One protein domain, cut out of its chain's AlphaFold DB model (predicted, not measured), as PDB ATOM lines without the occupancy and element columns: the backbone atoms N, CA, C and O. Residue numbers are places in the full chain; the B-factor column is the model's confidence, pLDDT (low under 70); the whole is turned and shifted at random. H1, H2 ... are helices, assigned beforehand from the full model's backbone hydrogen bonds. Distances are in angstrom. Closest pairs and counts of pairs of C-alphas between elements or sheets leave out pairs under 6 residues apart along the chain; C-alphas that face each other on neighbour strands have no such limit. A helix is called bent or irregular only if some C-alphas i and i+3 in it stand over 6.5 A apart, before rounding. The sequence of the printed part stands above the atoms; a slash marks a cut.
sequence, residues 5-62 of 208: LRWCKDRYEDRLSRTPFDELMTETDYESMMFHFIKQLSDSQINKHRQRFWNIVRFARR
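What this domain is: This is residues 5 to 62 of the 208 residues of an uncharacterized protein of Phycisphaerae bacterium SM23_30 (UniProt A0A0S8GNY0). The longest helix, H4, folds back beside H3 as a V-shaped helical hairpin, with the two helices close only near the link that joins them. On the H3 side, the irregular H1 and the short H2 make a loose N-terminal part that is near H3 through H1, while the arm H4 keeps apart from both. The printed part has 58 residues with four named helices, in the order H1, H2, H3, H4, and no named strand; the class is all helix. The whole is only just compact, close to loose, with a radius of gyration of the C-alphas of 11.9 A, and it spans 34 by 25 by 17 A.

How they stand to each other: H4, residues 43 to 60, and H3, residues 27 to 38, touch and form a helical hairpin. Their closest C-alphas are those of Ile 38 and Ile 46, 6.7 A apart. H3 touches H4 with residues 34 to 38 alone, and H4 touches H3 with residues 46 to 50 alone. They run opposite ways at a shallow tilt of 34 degrees, only just short of steep. H1, residues 5 to 17, is close to H3 but not clearly touching; the closest C-alphas are those of Trp 7 and Met 33, 7.0 A apart. H1 and H3 run opposite ways at a shallow tilt of 33 degrees, only just short of steep. H2, residues 21 to 24, is close to H1 but not clearly touching, with the C-alphas of Tyr 12 and Leu 24 the closest at 7.7 A. H4 is apart from H1 and from H2, and H2 is apart from H3. In H3 and H4 every O i to N i+4 pair is within hydrogen-bond range; in H1 it is 5 of 9, and H2 is too short for such a pair.

Where its parts are: H4 measures 25.5 A from its first to its last C-alpha, beginning at Asp 43 with C-alpha (135.353, 144.075, 102.686) and ending at Ala 60 with C-alpha (128.070, 144.144, 127.151). H3, from Glu 27 to Ile 38, measures 16.5 A. H1 begins at Leu 5 with C-alpha (139.343, 149.529, 121.149) and measures 13.6 A to Ser 17. H1 is irregular: C-alphas 11 and 14 are 9.5 A apart, and its line is a rough one. H2, from Phe 21 to Leu 24, measures 5.0 A.

The domain as a whole: The two C-alphas farthest apart are those of Arg 18 and Ser 44, at 34.2 A. The C-alphas of Leu 5 and Arg 62, the first and last printed, are 19.0 A apart. The printed part has no cut. The links from H1 to H2, from H2 to H3 and from H3 to H4 are tight, with 3, 2 and 4 residues between the helices. The mean pLDDT of the printed part is 89.2, and no printed residue is under 70.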
ATOM      1  N   LEU A   5     138.926 148.995 119.844       88.00
ATOM      2  CA  LEU A   5     139.343 149.529 121.149       88.00
ATOM      3  C   LEU A   5     140.357 150.672 121.036       88.00
ATOM      4  O   LEU A   5     140.304 151.621 121.808       88.00
ATOM      5  N   ARG A   6     141.282 150.576 120.074       90.44
ATOM      6  CA  ARG A   6     142.261 151.637 119.835       90.44
ATOM      7  C   ARG A   6     141.575 152.870 119.263       90.44
ATOM      8  O   ARG A   6     141.834 153.957 119.746       90.44
ATOM      9  N   TRP A   7     140.671 152.684 118.302       93.12
ATOM     10  CA  TRP A   7     139.898 153.790 117.748       93.12
ATOM     11  C   TRP A   7     139.079 154.500 118.834       93.12
ATOM     12  O   TRP A   7     139.162 155.714 118.937       93.12
ATOM     13  N   CYS A   8     138.379 153.759 119.703       90.88
ATOM     14  CA  CYS A   8     137.652 154.343 120.836       90.88
ATOM     15  C   CYS A   8     138.589 155.116 121.774       90.88
ATOM     16  O   CYS A   8     138.256 156.223 122.181       90.88
ATOM     17  N   LYS A   9     139.760 154.554 122.109       90.44
ATOM     18  CA  LYS A   9     140.745 155.224 122.971       90.44
ATOM     19  C   LYS A   9     141.241 156.531 122.357       90.44
ATOM     20  O   LYS A   9     141.288 157.534 123.053       90.44
ATOM     21  N   ASP A  10     141.582 156.508 121.074       91.62
ATOM     22  CA  ASP A  10     142.104 157.675 120.360       91.62
ATOM     23  C   ASP A  10     140.997 158.731 120.133       91.62
ATOM     24  O   ASP A  10     141.275 159.920 120.099       91.62
ATOM     25  N   ARG A  11     139.730 158.311 119.993       92.81
ATOM     26  CA  ARG A  11     138.578 159.197 119.749       92.81
ATOM     27  C   ARG A  11     138.052 159.879 121.010       92.81
ATOM     28  O   ARG A  11     137.621 161.028 120.942       92.81
ATOM     29  N   TYR A  12     137.990 159.140 122.113       91.69
ATOM     30  CA  TYR A  12     137.322 159.572 123.342       91.69
ATOM     31  C   TYR A  12     138.296 159.896 124.475       91.69
ATOM     32  O   TYR A  12     137.876 160.499 125.456       91.69
ATOM     33  N   GLU A  13     139.565 159.509 124.350       91.38
ATOM     34  CA  GLU A  13     140.637 159.828 125.294       91.38
ATOM     35  C   GLU A  13     140.239 159.570 126.761       91.38
ATOM     36  O   GLU A  13     139.880 158.447 127.131       91.38
ATOM     37  N   ASP A  14     140.304 160.599 127.607       88.81
ATOM     38  CA  ASP A  14     139.989 160.546 129.032       88.81
ATOM     39  C   ASP A  14     138.488 160.369 129.312       88.81
ATOM     40  O   ASP A  14     138.111 159.855 130.371       88.81
ATOM     41  N   ARG A  15     137.616 160.701 128.352       88.19
ATOM     42  CA  ARG A  15     136.155 160.613 128.499       88.19
ATOM     43  C   ARG A  15     135.670 159.184 128.699       88.19
ATOM     44  O   ARG A  15     134.676 158.993 129.390       88.19
ATOM     45  N   LEU A  16     136.397 158.177 128.203       85.50
ATOM     46  CA  LEU A  16     136.077 156.759 128.448       85.50
ATOM     47  C   LEU A  16     136.054 156.386 129.935       85.50
ATOM     48  O   LEU A  16     135.434 155.392 130.299       85.50
ATOM     49  N   SER A  17     136.750 157.151 130.783       85.50
ATOM     50  CA  SER A  17     136.768 156.939 132.234       85.50
ATOM     51  C   SER A  17     135.694 157.728 132.987       85.50
ATOM     52  O   SER A  17     135.450 157.451 134.159       85.50
ATOM     53  N   ARG A  18     135.066 158.713 132.333       87.88
ATOM     54  CA  ARG A  18     134.170 159.692 132.968       87.88
ATOM     55  C   ARG A  18     132.727 159.603 132.492       87.88
ATOM     56  O   ARG A  18     131.833 160.034 133.209       87.88
ATOM     57  N   THR A  19     132.504 159.069 131.297       87.19
ATOM     58  CA  THR A  19     131.191 159.025 130.659       87.19
ATOM     59  C   THR A  19     130.858 157.584 130.266       87.19
ATOM     60  O   THR A  19     131.726 156.894 129.716       87.19
ATOM     61  N   PRO A  20     129.627 157.114 130.531       86.75
ATOM     62  CA  PRO A  20     129.161 155.807 130.085       86.75
ATOM     63  C   PRO A  20     129.337 155.599 128.575       86.75
ATOM     64  O   PRO A  20     129.201 156.517 127.766       86.75
ATOM     65  N   PHE A  21     129.666 154.369 128.176       87.88
ATOM     66  CA  PHE A  21     129.966 154.063 126.775       87.88
ATOM     67  C   PHE A  21     128.752 154.235 125.848       87.88
ATOM     68  O   PHE A  21     128.926 154.566 124.683       87.88
ATOM     69  N   ASP A  22     127.542 154.014 126.350       87.81
ATOM     70  CA  ASP A  22     126.274 154.229 125.644       87.81
ATOM     71  C   ASP A  22     125.935 155.703 125.408       87.81
ATOM     72  O   ASP A  22     125.250 156.010 124.435       87.81
ATOM     73  N   GLU A  23     126.467 156.611 126.223       87.00
ATOM     74  CA  GLU A  23     126.383 158.057 125.988       87.00
ATOM     75  C   GLU A  23     127.483 158.563 125.040       87.00
ATOM     76  O   GLU A  23     127.296 159.546 124.326       87.00
ATOM     77  N   LEU A  24     128.646 157.900 125.024       90.19
ATOM     78  CA  LEU A  24     129.769 158.266 124.154       90.19
ATOM     79  C   LEU A  24     129.626 157.726 122.734       90.19
ATOM     80  O   LEU A  24     129.956 158.422 121.777       90.19
ATOM     81  N   MET A  25     129.220 156.467 122.597       93.12
ATOM     82  CA  MET A  25     129.174 155.772 121.320       93.12
ATOM     83  C   MET A  25     127.832 156.030 120.655       93.12
ATOM     84  O   MET A  25     126.861 155.334 120.933       93.12
ATOM     85  N   THR A  26     127.795 157.022 119.768       92.75
ATOM     86  CA  THR A  26     126.623 157.360 118.951       92.75
ATOM     87  C   THR A  26     126.610 156.596 117.625       92.75
ATOM     88  O   THR A  26     127.614 155.994 117.227       92.75
ATOM     89  N   GLU A  27     125.485 156.650 116.905       91.88
ATOM     90  CA  GLU A  27     125.392 156.146 115.530       91.88
ATOM     91  C   GLU A  27     126.474 156.795 114.651       91.88
ATOM     92  O   GLU A  27     127.270 156.100 114.022       91.88
ATOM     93  N   THR A  28     126.603 158.124 114.707       91.50
ATOM     94  CA  THR A  28     127.599 158.889 113.945       91.50
ATOM     95  C   THR A  28     129.038 158.499 114.282       91.50
ATOM     96  O   THR A  28     129.885 158.440 113.385       91.50
ATOM     97  N   ASP A  29     129.348 158.209 115.547       93.00
ATOM     98  CA  ASP A  29     130.683 157.736 115.921       93.00
ATOM     99  C   ASP A  29     130.952 156.324 115.397       93.00
ATOM    100  O   ASP A  29     132.050 156.054 114.902       93.00
ATOM    101  N   TYR A  30     129.954 155.435 115.435       93.38
ATOM    102  CA  TYR A  30     130.057 154.131 114.788       93.38
ATOM    103  C   TYR A  30     130.319 154.276 113.287       93.38
ATOM    104  O   TYR A  30     131.251 153.655 112.767       93.38
ATOM    105  N   GLU A  31     129.561 155.119 112.588       91.81
ATOM    106  CA  GLU A  31     129.767 155.348 111.159       91.81
ATOM    107  C   GLU A  31     131.155 155.926 110.877       91.81
ATOM    108  O   GLU A  31     131.865 155.438 109.999       91.81
ATOM    109  N   SER A  32     131.591 156.902 111.674       92.81
ATOM    110  CA  SER A  32     132.917 157.521 111.565       92.81
ATOM    111  C   SER A  32     134.043 156.506 111.766       92.81
ATOM    112  O   SER A  32     135.022 156.496 111.010       92.81
ATOM    113  N   MET A  33     133.895 155.605 112.741       93.50
ATOM    114  CA  MET A  33     134.814 154.488 112.951       93.50
ATOM    115  C   MET A  33     134.861 153.582 111.719       93.50
ATOM    116  O   MET A  33     135.944 153.242 111.233       93.50
ATOM    117  N   MET A  34     133.700 153.202 111.186       92.06
ATOM    118  CA  MET A  34     133.625 152.318 110.026       92.06
ATOM    119  C   MET A  34     134.201 152.978 108.767       92.06
ATOM    120  O   MET A  34     134.974 152.335 108.058       92.06
ATOM    121  N   PHE A  35     133.948 154.268 108.533       89.88
ATOM    122  CA  PHE A  35     134.569 155.037 107.450       89.88
ATOM    123  C   PHE A  35     136.092 155.105 107.579       89.88
ATOM    124  O   PHE A  35     136.803 154.958 106.581       89.88
ATOM    125  N   HIS A  36     136.618 155.283 108.794       89.81
ATOM    126  CA  HIS A  36     138.061 155.237 109.030       89.81
ATOM    127  C   HIS A  36     138.653 153.870 108.654       89.81
ATOM    128  O   HIS A  36     139.746 153.794 108.086       89.81
ATOM    129  N   PHE A  37     137.922 152.788 108.935       90.75
ATOM    130  CA  PHE A  37     138.350 151.428 108.618       90.75
ATOM    131  C   PHE A  37     138.290 151.133 107.119       90.75
ATOM    132  O   PHE A  37     139.205 150.491 106.605       90.75
ATOM    133  N   ILE A  38     137.259 151.606 106.411       88.44
ATOM    134  CA  ILE A  38     137.069 151.351 104.970       88.44
ATOM    135  C   ILE A  38     138.280 151.802 104.160       88.44
ATOM    136  O   ILE A  38     138.715 151.081 103.272       88.44
ATOM    137  N   LYS A  39     138.881 152.941 104.520       84.94
ATOM    138  CA  LYS A  39     140.064 153.487 103.834       84.94
ATOM    139  C   LYS A  39     141.295 152.573 103.885       84.94
ATOM    140  O   LYS A  39     142.251 152.814 103.161       84.94
ATOM    141  N   GLN A  40     141.310 151.577 104.770       85.12
ATOM    142  CA  GLN A  40     142.504 150.788 105.082       85.12
ATOM    143  C   GLN A  40     142.265 149.271 105.047       85.12
ATOM    144  O   GLN A  40     143.222 148.505 105.169       85.12
ATOM    145  N   LEU A  41     141.015 148.815 104.928       85.25
ATOM    146  CA  LEU A  41     140.641 147.409 105.086       85.25
ATOM    147  C   LEU A  41     139.780 146.906 103.921       85.25
ATOM    148  O   LEU A  41     138.892 147.593 103.420       85.25
ATOM    149  N   SER A  42     139.984 145.635 103.567       83.69
ATOM    150  CA  SER A  42     139.124 144.914 102.617       83.69
ATOM    151  C   SER A  42     137.718 144.664 103.175       83.69
ATOM    152  O   SER A  42     137.534 144.561 104.390       83.69
ATOM    153  N   ASP A  43     136.737 144.414 102.302       83.19
ATOM    154  CA  ASP A  43     135.353 144.075 102.686       83.19
ATOM    155  C   ASP A  43     135.255 142.963 103.729       83.19
ATOM    156  O   ASP A  43     134.435 143.006 104.648       83.19
ATOM    157  N   SER A  44     136.079 141.919 103.591       82.06
ATOM    158  CA  SER A  44     136.068 140.793 104.527       82.06
ATOM    159  C   SER A  44     136.523 141.230 105.918       82.06
ATOM    160  O   SER A  44     135.981 140.769 106.923       82.06
ATOM    161  N   GLN A  45     137.513 142.121 105.985       87.06
ATOM    162  CA  GLN A  45     137.998 142.677 107.242       87.06
ATOM    163  C   GLN A  45     136.971 143.642 107.838       87.06
ATOM    164  O   GLN A  45     136.663 143.506 109.019       87.06
ATOM    165  N   ILE A  46     136.374 144.525 107.035       88.81
ATOM    166  CA  ILE A  46     135.288 145.420 107.461       88.81
ATOM    167  C   ILE A  46     134.131 144.633 108.066       88.81
ATOM    168  O   ILE A  46     133.729 144.895 109.197       88.81
ATOM    169  N   ASN A  47     133.671 143.588 107.378       87.19
ATOM    170  CA  ASN A  47     132.609 142.728 107.886       87.19
ATOM    171  C   ASN A  47     132.986 142.038 109.203       87.19
ATOM    172  O   ASN A  47     132.156 141.951 110.106       87.19
ATOM    173  N   LYS A  48     134.239 141.587 109.355       88.81
ATOM    174  CA  LYS A  48     134.731 141.018 110.621       88.81
ATOM    175  C   LYS A  48     134.760 142.050 111.745       88.81
ATOM    176  O   LYS A  48     134.374 141.721 112.862       88.81
ATOM    177  N   HIS A  49     135.206 143.276 111.474       90.50
ATOM    178  CA  HIS A  49     135.211 144.352 112.465       90.50
ATOM    179  C   HIS A  49     133.789 144.740 112.871       90.50
ATOM    180  O   HIS A  49     133.512 144.799 114.065       90.50
ATOM    181  N   ARG A  50     132.865 144.867 111.913       90.19
ATOM    182  CA  ARG A  50     131.436 145.074 112.182       90.19
ATOM    183  C   ARG A  50     130.859 143.972 113.071       90.19
ATOM    184  O   ARG A  50     130.280 144.258 114.113       90.19
ATOM    185  N   GLN A  51     131.048 142.704 112.697       89.31
ATOM    186  CA  GLN A  51     130.589 141.568 113.506       89.31
ATOM    187  C   GLN A  51     131.199 141.594 114.910       89.31
ATOM    188  O   GLN A  51     130.507 141.338 115.891       89.31
ATOM    189  N   ARG A  52     132.488 141.927 115.023       90.94
ATOM    190  CA  ARG A  52     133.177 142.019 116.311       90.94
ATOM    191  C   ARG A  52     132.608 143.133 117.184       90.94
ATOM    192  O   ARG A  52     132.387 142.878 118.361       90.94
ATOM    193  N   PHE A  53     132.351 144.315 116.626       92.12
ATOM    194  CA  PHE A  53     131.724 145.423 117.345       92.12
ATOM    195  C   PHE A  53     130.370 144.998 117.919       92.12
ATOM    196  O   PHE A  53     130.171 145.039 119.130       92.12
ATOM    197  N   TRP A  54     129.484 144.465 117.077       90.94
ATOM    198  CA  TRP A  54     128.159 144.042 117.524       90.94
ATOM    199  C   TRP A  54     128.191 142.860 118.493       90.94
ATOM    200  O   TRP A  54     127.355 142.782 119.389       90.94
ATOM    201  N   ASN A  55     129.175 141.966 118.383       90.06
ATOM    202  CA  ASN A  55     129.390 140.920 119.379       90.06
ATOM    203  C   ASN A  55     129.830 141.494 120.734       90.06
ATOM    204  O   ASN A  55     129.364 141.005 121.760       90.06
ATOM    205  N   ILE A  56     130.677 142.530 120.748       89.50
ATOM    206  CA  ILE A  56     131.074 143.237 121.977       89.50
ATOM    207  C   ILE A  56     129.857 143.922 122.601       89.50
ATOM    208  O   ILE A  56     129.597 143.712 123.780       89.50
ATOM    209  N   VAL A  57     129.066 144.661 121.817       89.81
ATOM    210  CA  VAL A  57     127.833 145.310 122.301       89.81
ATOM    211  C   VAL A  57     126.853 144.270 122.846       89.81
ATOM    212  O   VAL A  57     126.358 144.394 123.961       89.81
ATOM    213  N   ARG A  58     126.616 143.178 122.108       89.81
ATOM    214  CA  ARG A  58     125.747 142.076 122.553       89.81
ATOM    215  C   ARG A  58     126.243 141.434 123.847       89.81
ATOM    216  O   ARG A  58     125.424 141.056 124.681       89.81
ATOM    217  N   PHE A  59     127.555 141.287 124.008       87.12
ATOM    218  CA  PHE A  59     128.154 140.792 125.241       87.12
ATOM    219  C   PHE A  59     127.961 141.789 126.392       87.12
ATOM    220  O   PHE A  59     127.503 141.390 127.457       87.12
ATOM    221  N   ALA A  60     128.212 143.079 126.159       87.75
ATOM    222  CA  ALA A  60     128.070 144.144 127.151       87.75
ATOM    223  C   ALA A  60     126.617 144.373 127.609       87.75
ATOM    224  O   ALA A  60     126.390 144.826 128.727       87.75
ATOM    225  N   ARG A  61     125.621 143.985 126.801       87.44
ATOM    226  CA  ARG A  61     124.205 143.956 127.217       87.44
ATOM    227  C   ARG A  61     123.929 142.967 128.353       87.44
ATOM    228  O   ARG A  61     122.912 143.099 129.034       87.44
ATOM    229  N   ARG A  62     124.777 141.948 128.527       85.81
ATOM    230  CA  ARG A  62     124.650 140.937 129.587       85.81
ATOM    231  C   ARG A  62     125.292 141.448 130.883       85.81
ATOM    232  O   ARG A  62     126.089 142.386 130.875       85.81
TER     233      ARG A  62